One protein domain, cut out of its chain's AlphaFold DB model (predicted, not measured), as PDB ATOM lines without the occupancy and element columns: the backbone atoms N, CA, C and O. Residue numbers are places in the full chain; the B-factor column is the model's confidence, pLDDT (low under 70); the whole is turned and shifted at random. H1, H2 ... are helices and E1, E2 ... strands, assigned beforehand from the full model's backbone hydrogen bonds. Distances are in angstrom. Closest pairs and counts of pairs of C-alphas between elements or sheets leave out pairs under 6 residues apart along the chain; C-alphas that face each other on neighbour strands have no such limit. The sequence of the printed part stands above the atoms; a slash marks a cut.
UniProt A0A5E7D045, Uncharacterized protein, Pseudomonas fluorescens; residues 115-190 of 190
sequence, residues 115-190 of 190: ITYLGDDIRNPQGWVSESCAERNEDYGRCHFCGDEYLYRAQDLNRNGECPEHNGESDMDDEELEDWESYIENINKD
ATOM      1  N   ILE A 115      13.987  32.789  24.061       97.00
ATOM      2  CA  ILE A 115      13.999  31.663  25.003       97.00
ATOM      3  C   ILE A 115      15.270  30.826  24.806       97.00
ATOM      4  O   ILE A 115      15.678  30.565  23.678       97.00
ATOM      5  N   THR A 116      15.892  30.393  25.897       95.06
ATOM      6  CA  THR A 116      17.014  29.451  25.894       95.06
ATOM      7  C   THR A 116      16.861  28.446  27.037       95.06
ATOM      8  O   THR A 116      16.041  28.638  27.941       95.06
ATOM      9  N   TYR A 117      17.615  27.353  26.974       94.75
ATOM     10  CA  TYR A 117      17.661  26.358  28.040       94.75
ATOM     11  C   TYR A 117      18.759  26.700  29.051       94.75
ATOM     12  O   TYR A 117      19.759  27.333  28.717       94.75
ATOM     13  N   LEU A 118      18.555  26.284  30.298       95.69
ATOM     14  CA  LEU A 118      19.546  26.390  31.363       95.69
ATOM     15  C   LEU A 118      20.439  25.147  31.391       95.69
ATOM     16  O   LEU A 118      19.934  24.021  31.340       95.69
ATOM     17  N   GLY A 119      21.742  25.366  31.549       92.38
ATOM     18  CA  GLY A 119      22.779  24.338  31.516       92.38
ATOM     19  C   GLY A 119      23.495  24.248  30.167       92.38
ATOM     20  O   GLY A 119      23.397  25.137  29.323       92.38
ATOM     21  N   ASP A 120      24.224  23.154  29.984       88.31
ATOM     22  CA  ASP A 120      25.071  22.833  28.828       88.31
ATOM     23  C   ASP A 120      24.500  21.730  27.921       88.31
ATOM     24  O   ASP A 120      24.900  21.610  26.763       88.31
ATOM     25  N   ASP A 121      23.529  20.953  28.408       90.06
ATOM     26  CA  ASP A 121      22.885  19.876  27.655       90.06
ATOM     27  C   ASP A 121      21.391  20.138  27.415       90.06
ATOM     28  O   ASP A 121      20.541  19.923  28.280       90.06
ATOM     29  N   ILE A 122      21.042  20.504  26.177       88.69
ATOM     30  CA  ILE A 122      19.647  20.676  25.733       88.69
ATOM     31  C   ILE A 122      18.791  19.406  25.876       88.69
ATOM     32  O   ILE A 122      17.564  19.487  25.864       88.69
ATOM     33  N   ARG A 123      19.396  18.217  25.985       90.50
ATOM     34  CA  ARG A 123      18.653  16.960  26.188       90.50
ATOM     35  C   ARG A 123      18.220  16.763  27.632       90.50
ATOM     36  O   ARG A 123      17.356  15.928  27.891       90.50
ATOM     37  N   ASN A 124      18.825  17.499  28.555       90.88
ATOM     38  CA  ASN A 124      18.499  17.476  29.969       90.88
ATOM     39  C   ASN A 124      18.604  18.894  30.555       90.88
ATOM     40  O   ASN A 124      19.435  19.140  31.434       90.88
ATOM     41  N   PRO A 125      17.784  19.835  30.054       93.62
ATOM     42  CA  PRO A 125      17.870  21.218  30.478       93.62
ATOM     43  C   PRO A 125      17.438  21.337  31.940       93.62
ATOM     44  O   PRO A 125      16.493  20.690  32.394       93.62
ATOM     45  N   GLN A 126      18.106  22.207  32.690       94.00
ATOM     46  CA  GLN A 126      17.763  22.469  34.092       94.00
ATOM     47  C   GLN A 126      16.566  23.421  34.242       94.00
ATOM     48  O   GLN A 126      16.110  23.679  35.361       94.00
ATOM     49  N   GLY A 127      16.086  23.979  33.134       95.38
ATOM     50  CA  GLY A 127      14.994  24.938  33.044       95.38
ATOM     51  C   GLY A 127      15.059  25.711  31.732       95.38
ATOM     52  O   GLY A 127      15.919  25.452  30.888       95.38
ATOM     53  N   TRP A 128      14.149  26.664  31.575       96.81
ATOM     54  CA  TRP A 128      14.016  27.466  30.361       96.81
ATOM     55  C   TRP A 128      13.784  28.919  30.742       96.81
ATOM     56  O   TRP A 128      12.881  29.230  31.517       96.81
ATOM     57  N   VAL A 129      14.574  29.833  30.193       97.50
ATOM     58  CA  VAL A 129      14.480  31.262  30.508       97.50
ATOM     59  C   VAL A 129      14.763  32.085  29.264       97.50
ATOM     60  O   VAL A 129      15.536  31.688  28.399       97.50
ATOM     61  N   SER A 130      14.091  33.221  29.124       97.44
ATOM     62  CA  SER A 130      14.404  34.161  28.052       97.44
ATOM     63  C   SER A 130      15.619  34.996  28.414       97.44
ATOM     64  O   SER A 130      15.701  35.494  29.539       97.44
ATOM     65  N   GLU A 131      16.501  35.228  27.447       95.62
ATOM     66  CA  GLU A 131      17.698  36.065  27.604       95.62
ATOM     67  C   GLU A 131      17.358  37.431  28.213       95.62
ATOM     68  O   GLU A 131      17.929  37.842  29.218       95.62
ATOM     69  N   SER A 132      16.307  38.087  27.721       96.25
ATOM     70  CA  SER A 132      15.832  39.368  28.257       96.25
ATOM     71  C   SER A 132      15.359  39.335  29.718       96.25
ATOM     72  O   SER A 132      15.338  40.385  30.369       96.25
ATOM     73  N   CYS A 133      14.948  38.173  30.238       96.94
ATOM     74  CA  CYS A 133      14.643  37.998  31.661       96.94
ATOM     75  C   CYS A 133      15.917  37.729  32.460       96.94
ATOM     76  O   CYS A 133      16.092  38.334  33.516       96.94
ATOM     77  N   ALA A 134      16.799  36.878  31.937       96.19
ATOM     78  CA  ALA A 134      18.071  36.545  32.561       96.19
ATOM     79  C   ALA A 134      18.967  37.780  32.741       96.19
ATOM     80  O   ALA A 134      19.457  38.029  33.834       96.19
ATOM     81  N   GLU A 135      19.080  38.640  31.725       94.94
ATOM     82  CA  GLU A 135      19.867  39.884  31.785       94.94
ATOM     83  C   GLU A 135      19.414  40.864  32.883       94.94
ATOM     84  O   GLU A 135      20.160  41.760  33.278       94.94
ATOM     85  N   ARG A 136      18.166  40.748  33.349       94.19
ATOM     86  CA  ARG A 136      17.562  41.662  34.332       94.19
ATOM     87  C   ARG A 136      17.459  41.060  35.725       94.19
ATOM     88  O   ARG A 136      17.003  41.763  36.627       94.19
ATOM     89  N   ASN A 137      17.819  39.791  35.888       92.69
ATOM     90  CA  ASN A 137      17.686  39.074  37.141       92.69
ATOM     91  C   ASN A 137      19.037  38.464  37.549       92.69
ATOM     92  O   ASN A 137      19.609  37.660  36.825       92.69
ATOM     93  N   GLU A 138      19.511  38.837  38.740       93.94
ATOM     94  CA  GLU A 138      20.754  38.338  39.343       93.94
ATOM     95  C   GLU A 138      20.724  36.838  39.679       93.94
ATOM     96  O   GLU A 138      21.770  36.254  39.943       93.94
ATOM     97  N   ASP A 139      19.550  36.201  39.615       96.25
ATOM     98  CA  ASP A 139      19.377  34.755  39.772       96.25
ATOM     99  C   ASP A 139      19.969  33.939  38.607       96.25
ATOM    100  O   ASP A 139      19.988  32.708  38.675       96.25
ATOM    101  N   TYR A 140      20.457  34.591  37.547       96.81
ATOM    102  CA  TYR A 140      21.057  33.948  36.378       96.81
ATOM    103  C   TYR A 140      22.464  34.478  36.108       96.81
ATOM    104  O   TYR A 140      22.793  35.628  36.390       96.81
ATOM    105  N   GLY A 141      23.305  33.628  35.527       95.31
ATOM    106  CA  GLY A 141      24.670  33.977  35.162       95.31
ATOM    107  C   GLY A 141      25.235  33.049  34.096       95.31
ATOM    108  O   GLY A 141      24.604  32.071  33.696       95.31
ATOM    109  N   ARG A 142      26.445  33.356  33.633       95.31
ATOM    110  CA  ARG A 142      27.166  32.561  32.633       95.31
ATOM    111  C   ARG A 142      28.465  32.043  33.220       95.31
ATOM    112  O   ARG A 142      29.071  32.708  34.058       95.31
ATOM    113  N   CYS A 143      28.880  30.863  32.775       95.06
ATOM    114  CA  CYS A 143      30.167  30.309  33.165       95.06
ATOM    115  C   CYS A 143      31.293  30.961  32.357       95.06
ATOM    116  O   CYS A 143      31.180  31.078  31.138       95.06
ATOM    117  N   HIS A 144      32.399  31.311  33.018       92.25
ATOM    118  CA  HIS A 144      33.574  31.897  32.361       92.25
ATOM    119  C   HIS A 144      34.150  31.031  31.223       92.25
ATOM    120  O   HIS A 144      34.675  31.568  30.251       92.25
ATOM    121  N   PHE A 145      34.028  29.705  31.334       93.00
ATOM    122  CA  PHE A 145      34.656  28.746  30.422       93.00
ATOM    123  C   PHE A 145      33.703  28.152  29.380       93.00
ATOM    124  O   PHE A 145      34.141  27.821  28.280       93.00
ATOM    125  N   CYS A 146      32.401  28.049  29.676       91.44
ATOM    126  CA  CYS A 146      31.439  27.484  28.723       91.44
ATOM    127  C   CYS A 146      31.201  28.395  27.511       91.44
ATOM    128  O   CYS A 146      30.870  27.891  26.445       91.44
ATOM    129  N   GLY A 147      31.358  29.711  27.672       86.81
ATOM    130  CA  GLY A 147      31.019  30.701  26.650       86.81
ATOM    131  C   GLY A 147      29.708  31.440  26.929       86.81
ATOM    132  O   GLY A 147      28.946  31.104  27.841       86.81
ATOM    133  N   ASP A 148      29.462  32.474  26.126       86.88
ATOM    134  CA  ASP A 148      28.335  33.400  26.279       86.88
ATOM    135  C   ASP A 148      26.999  32.822  25.789       86.88
ATOM    136  O   ASP A 148      25.979  33.499  25.841       86.88
ATOM    137  N   GLU A 149      26.978  31.595  25.278       85.50
ATOM    138  CA  GLU A 149      25.770  30.919  24.813       85.50
ATOM    139  C   GLU A 149      25.090  30.084  25.906       85.50
ATOM    140  O   GLU A 149      23.885  29.852  25.826       85.50
ATOM    141  N   TYR A 150      25.821  29.688  26.952       91.44
ATOM    142  CA  TYR A 150      25.285  28.864  28.037       91.44
ATOM    143  C   TYR A 150      24.876  29.723  29.221       91.44
ATOM    144  O   TYR A 150      25.609  30.620  29.653       91.44
ATOM    145  N   LEU A 151      23.690  29.446  29.748       95.69
ATOM    146  CA  LEU A 151      23.105  30.183  30.852       95.69
ATOM    147  C   LEU A 151      22.830  29.233  32.012       95.69
ATOM    148  O   LEU A 151      22.319  28.132  31.826       95.69
ATOM    149  N   TYR A 152      23.156  29.672  33.217       96.69
ATOM    150  CA  TYR A 152      23.017  28.907  34.449       96.69
ATOM    151  C   TYR A 152      22.224  29.721  35.464       96.69
ATOM    152  O   TYR A 152      22.160  30.952  35.377       96.69
ATOM    153  N   ARG A 153      21.650  29.055  36.471       96.69
ATOM    154  CA  ARG A 153      21.209  29.782  37.665       96.69
ATOM    155  C   ARG A 153      22.446  30.216  38.436       96.69
ATOM    156  O   ARG A 153      23.390  29.445  38.586       96.69
ATOM    157  N   ALA A 154      22.441  31.434  38.958       96.12
ATOM    158  CA  ALA A 154      23.582  32.000  39.669       96.12
ATOM    159  C   ALA A 154      23.994  31.152  40.884       96.12
ATOM    160  O   ALA A 154      25.175  31.069  41.197       96.12
ATOM    161  N   GLN A 155      23.043  30.467  41.528       95.25
ATOM    162  CA  GLN A 155      23.317  29.542  42.636       95.25
ATOM    163  C   GLN A 155      24.133  28.299  42.234       95.25
ATOM    164  O   GLN A 155      24.735  27.671  43.103       95.25
ATOM    165  N   ASP A 156      24.120  27.933  40.948       95.25
ATOM    166  CA  ASP A 156      24.864  26.791  40.409       95.25
ATOM    167  C   ASP A 156      26.279  27.202  39.973       95.25
ATOM    168  O   ASP A 156      27.108  26.346  39.663       95.25
ATOM    169  N   LEU A 157      26.569  28.508  39.971       95.38
ATOM    170  CA  LEU A 157      27.896  29.051  39.731       95.38
ATOM    171  C   LEU A 157      28.637  29.232  41.057       95.38
ATOM    172  O   LEU A 157      28.084  29.707  42.053       95.38
ATOM    173  N   ASN A 158      29.920  28.885  41.078       94.25
ATOM    174  CA  ASN A 158      30.763  29.185  42.227       94.25
ATOM    175  C   ASN A 158      31.117  30.689  42.283       94.25
ATOM    176  O   ASN A 158      30.773  31.483  41.407       94.25
ATOM    177  N   ARG A 159      31.853  31.098  43.324       92.62
ATOM    178  CA  ARG A 159      32.260  32.504  43.529       92.62
ATOM    179  C   ARG A 159      33.116  33.095  42.395       92.62
ATOM    180  O   ARG A 159      33.192  34.316  42.298       92.62
ATOM    181  N   ASN A 160      33.763  32.248  41.595       92.62
ATOM    182  CA  ASN A 160      34.594  32.640  40.459       92.62
ATOM    183  C   ASN A 160      33.771  32.694  39.151       92.62
ATOM    184  O   ASN A 160      34.310  33.039  38.105       92.62
ATOM    185  N   GLY A 161      32.465  32.396  39.199       93.44
ATOM    186  CA  GLY A 161      31.603  32.359  38.018       93.44
ATOM    187  C   GLY A 161      31.778  31.085  37.192       93.44
ATOM    188  O   GLY A 161      31.674  31.121  35.968       93.44
ATOM    189  N   GLU A 162      32.070  29.957  37.837       95.38
ATOM    190  CA  GLU A 162      32.275  28.667  37.171       95.38
ATOM    191  C   GLU A 162      31.098  27.735  37.432       95.38
ATOM    192  O   GLU A 162      30.617  27.642  38.562       95.38
ATOM    193  N   CYS A 163      30.638  27.036  36.392       94.31
ATOM    194  CA  CYS A 163      29.626  25.995  36.537       94.31
ATOM    195  C   CYS A 163      30.212  24.753  37.237       94.31
ATOM    196  O   CYS A 163      31.431  24.654  37.403       94.31
ATOM    197  N   PRO A 164      29.377  23.769  37.619       92.31
ATOM    198  CA  PRO A 164      29.848  22.571  38.307       92.31
ATOM    199  C   PRO A 164      30.910  21.771  37.541       92.31
ATOM    200  O   PRO A 164      31.738  21.128  38.182       92.31
ATOM    201  N   GLU A 165      30.895  21.810  36.204       92.12
ATOM    202  CA  GLU A 165      31.892  21.121  35.375       92.12
ATOM    203  C   GLU A 165      33.269  21.797  35.419       92.12
ATOM    204  O   GLU A 165      34.274  21.095  35.457       92.12
ATOM    205  N   HIS A 166      33.314  23.132  35.502       93.56
ATOM    206  CA  HIS A 166      34.551  23.926  35.509       93.56
ATOM    207  C   HIS A 166      34.943  24.419  36.915       93.56
ATOM    208  O   HIS A 166      35.693  25.381  37.068       93.56
ATOM    209  N   ASN A 167      34.392  23.809  37.968       92.88
ATOM    210  CA  ASN A 167      34.591  24.267  39.339       92.88
ATOM    211  C   ASN A 167      36.048  24.080  39.796       92.88
ATOM    212  O   ASN A 167      36.509  22.950  39.971       92.88
ATOM    213  N   GLY A 168      36.722  25.195  40.068       89.06
ATOM    214  CA  GLY A 168      38.120  25.261  40.479       89.06
ATOM    215  C   GLY A 168      39.097  25.401  39.314       89.06
ATOM    216  O   GLY A 168      40.295  25.378  39.556       89.06
ATOM    217  N   GLU A 169      38.635  25.554  38.070       90.50
ATOM    218  CA  GLU A 169      39.546  25.682  36.922       90.50
ATOM    219  C   GLU A 169      40.310  27.010  36.885       90.50
ATOM    220  O   GLU A 169      41.392  27.075  36.306       90.50
ATOM    221  N   SER A 170      39.786  28.069  37.508       88.38
ATOM    222  CA  SER A 170      40.527  29.322  37.719       88.38
ATOM    223  C   SER A 170      41.310  29.372  39.030       88.38
ATOM    224  O   SER A 170      42.068  30.324  39.237       88.38
ATOM    225  N   ASP A 171      41.142  28.392  39.924       87.06
ATOM    226  CA  ASP A 171      41.911  28.335  41.164       87.06
ATOM    227  C   ASP A 171      43.320  27.809  40.834       87.06
ATOM    228  O   ASP A 171      43.515  26.616  40.634       87.06
ATOM    229  N   MET A 172      44.300  28.715  40.786       81.50
ATOM    230  CA  MET A 172      45.714  28.352  40.654       81.50
ATOM    231  C   MET A 172      46.239  27.788  41.970       81.50
ATOM    232  O   MET A 172      45.983  28.360  43.041       81.50
ATOM    233  N   ASP A 173      47.007  26.706  41.899       83.94
ATOM    234  CA  ASP A 173      47.806  26.275  43.042       83.94
ATOM    235  C   ASP A 173      49.053  27.163  43.245       83.94
ATOM    236  O   ASP A 173      49.356  28.052  42.447       83.94
ATOM    237  N   ASP A 174      49.756  26.971  44.369       84.69
ATOM    238  CA  ASP A 174      50.919  27.795  44.722       84.69
ATOM    239  C   ASP A 174      52.045  27.698  43.664       84.69
ATOM    240  O   ASP A 174      52.758  28.676  43.445       84.69
ATOM    241  N   GLU A 175      52.199  26.549  42.993       83.44
ATOM    242  CA  GLU A 175      53.215  26.335  41.951       83.44
ATOM    243  C   GLU A 175      52.817  27.056  40.655       83.44
ATOM    244  O   GLU A 175      53.619  27.793  40.079       83.44
ATOM    245  N   GLU A 176      51.556  26.927  40.240       84.62
ATOM    246  CA  GLU A 176      50.998  27.639  39.085       84.62
ATOM    247  C   GLU A 176      51.041  29.162  39.269       84.62
ATOM    248  O   GLU A 176      51.331  29.900  38.320       84.62
ATOM    249  N   LEU A 177      50.799  29.644  40.492       86.00
ATOM    250  CA  LEU A 177      50.889  31.063  40.823       86.00
ATOM    251  C   LEU A 177      52.334  31.574  40.739       86.00
ATOM    252  O   LEU A 177      52.566  32.631  40.147       86.00
ATOM    253  N   GLU A 178      53.306  30.836  41.288       85.31
ATOM    254  CA  GLU A 178      54.732  31.186  41.205       85.31
ATOM    255  C   GLU A 178      55.215  31.255  39.745       85.31
ATOM    256  O   GLU A 178      55.909  32.204  39.354       85.31
ATOM    257  N   ASP A 179      54.803  30.296  38.913       85.81
ATOM    258  CA  ASP A 179      55.128  30.272  37.485       85.81
ATOM    259  C   ASP A 179      54.503  31.459  36.732       85.81
ATOM    260  O   ASP A 179      55.166  32.111  35.911       85.81
ATOM    261  N   TRP A 180      53.246  31.793  37.038       84.31
ATOM    262  CA  TRP A 180      52.549  32.938  36.450       84.31
ATOM    263  C   TRP A 180      53.193  34.278  36.835       84.31
ATOM    264  O   TRP A 180      53.436  35.133  35.972       84.31
ATOM    265  N   GLU A 181      53.529  34.461  38.114       86.81
ATOM    266  CA  GLU A 181      54.227  35.652  38.606       86.81
ATOM    267  C   GLU A 181      55.608  35.804  37.954       86.81
ATOM    268  O   GLU A 181      55.964  36.900  37.506       86.81
ATOM    269  N   SER A 182      56.357  34.703  37.814       84.56
ATOM    270  CA  SER A 182      57.658  34.691  37.133       84.56
ATOM    271  C   SER A 182      57.546  35.100  35.661       84.56
ATOM    272  O   SER A 182      58.356  35.883  35.150       84.56
ATOM    273  N   TYR A 183      56.523  34.610  34.957       84.31
ATOM    274  CA  TYR A 183      56.260  34.968  33.564       84.31
ATOM    275  C   TYR A 183      55.960  36.466  33.399       84.31
ATOM    276  O   TYR A 183      56.578  37.131  32.558       84.31
ATOM    277  N   ILE A 184      55.077  37.023  34.237       84.19
ATOM    278  CA  ILE A 184      54.748  38.459  34.241       84.19
ATOM    279  C   ILE A 184      55.985  39.310  34.542       84.19
ATOM    280  O   ILE A 184      56.211  40.330  33.882       84.19
ATOM    281  N   GLU A 185      56.793  38.913  35.528       81.75
ATOM    282  CA  GLU A 185      58.008  39.640  35.897       81.75
ATOM    283  C   GLU A 185      59.006  39.691  34.731       81.75
ATOM    284  O   GLU A 185      59.638  40.723  34.502       81.75
ATOM    285  N   ASN A 186      59.131  38.606  33.964       81.88
ATOM    286  CA  ASN A 186      60.028  38.545  32.812       81.88
ATOM    287  C   ASN A 186      59.546  39.393  31.625       81.88
ATOM    288  O   ASN A 186      60.379  39.990  30.951       81.88
ATOM    289  N   ILE A 187      58.235  39.499  31.385       82.75
ATOM    290  CA  ILE A 187      57.689  40.327  30.292       82.75
ATOM    291  C   ILE A 187      57.785  41.827  30.593       82.75
ATOM    292  O   ILE A 187      58.038  42.618  29.691       82.75
ATOM    293  N   ASN A 188      57.608  42.239  31.851       75.50
ATOM    294  CA  ASN A 188      57.652  43.654  32.248       75.50
ATOM    295  C   ASN A 188      59.078  44.213  32.436       75.50
ATOM    296  O   ASN A 188      59.238  45.359  32.865       75.50
ATOM    297  N   LYS A 189      60.111  43.402  32.184       71.00
ATOM    298  CA  LYS A 189      61.528  43.786  32.283       71.00
ATOM    299  C   LYS A 189      62.132  44.294  30.961       71.00
ATOM    300  O   LYS A 189      63.297  44.698  30.987       71.00
ATOM    301  N   ASP A 190      61.359  44.314  29.871       52.03
ATOM    302  CA  ASP A 190      61.667  45.001  28.599       52.03
ATOM    303  C   ASP A 190      61.044  46.412  28.538       52.03
ATOM    304  O   ASP A 190      61.655  47.303  27.897       52.03
TER     305      ASP A 190
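AT A GLANCE: This is residues 115 to 190 of the 190 residues of an uncharacterized protein of Pseudomonas fluorescens (UniProt A0A5E7D045). Little regular structure is here: a body mostly of loops, with the small hairpin E1 and E2 and the short helix H1 at one end, while residues 173 to 179 and 181 to 190, mostly helix H2, stick out as an arm at the other. The 76 printed residues run E1, E2, H1, H2, a mixed class with 24 residues in named elements, under half; the two-strand sheet is antiparallel. The whole is only just loose, close to extended, with a radius of gyration of the C-alphas of 16.7 A and spans of 49 by 22 by 19 A.

IN THESE COORDINATES: Find C-alpha 115 at (13.999, 31.663, 25.003), where E1, residues 115 to 117, begins. E2 is residues 128 to 130 and H1 is residues 131 to 134. H2, residues 174 to 187, runs 20.3 A to C-alpha 187 at (57.689, 40.327, 30.292).

HOW THE PARTS SIT: In the hairpin, E1 and E2 are antiparallel at 144 degrees; look for N 116 and O 129, 2.8 A apart, within hydrogen-bond range. The closest C-alphas of E1 and H1, Ile 115 and Glu 131, are 6.3 A apart. H2 is apart from E1, E2 and H1. In H2 every O i to N i+4 pair is within hydrogen-bond range; H1 is too short for one.

THE WHOLE: The C-alphas farthest apart, Arg 123 and Asp 190, are 51.4 A apart. The link from H1 to H2 is long, 39 residues, and the printed part has no cut. Residue 190 has pLDDT under 70.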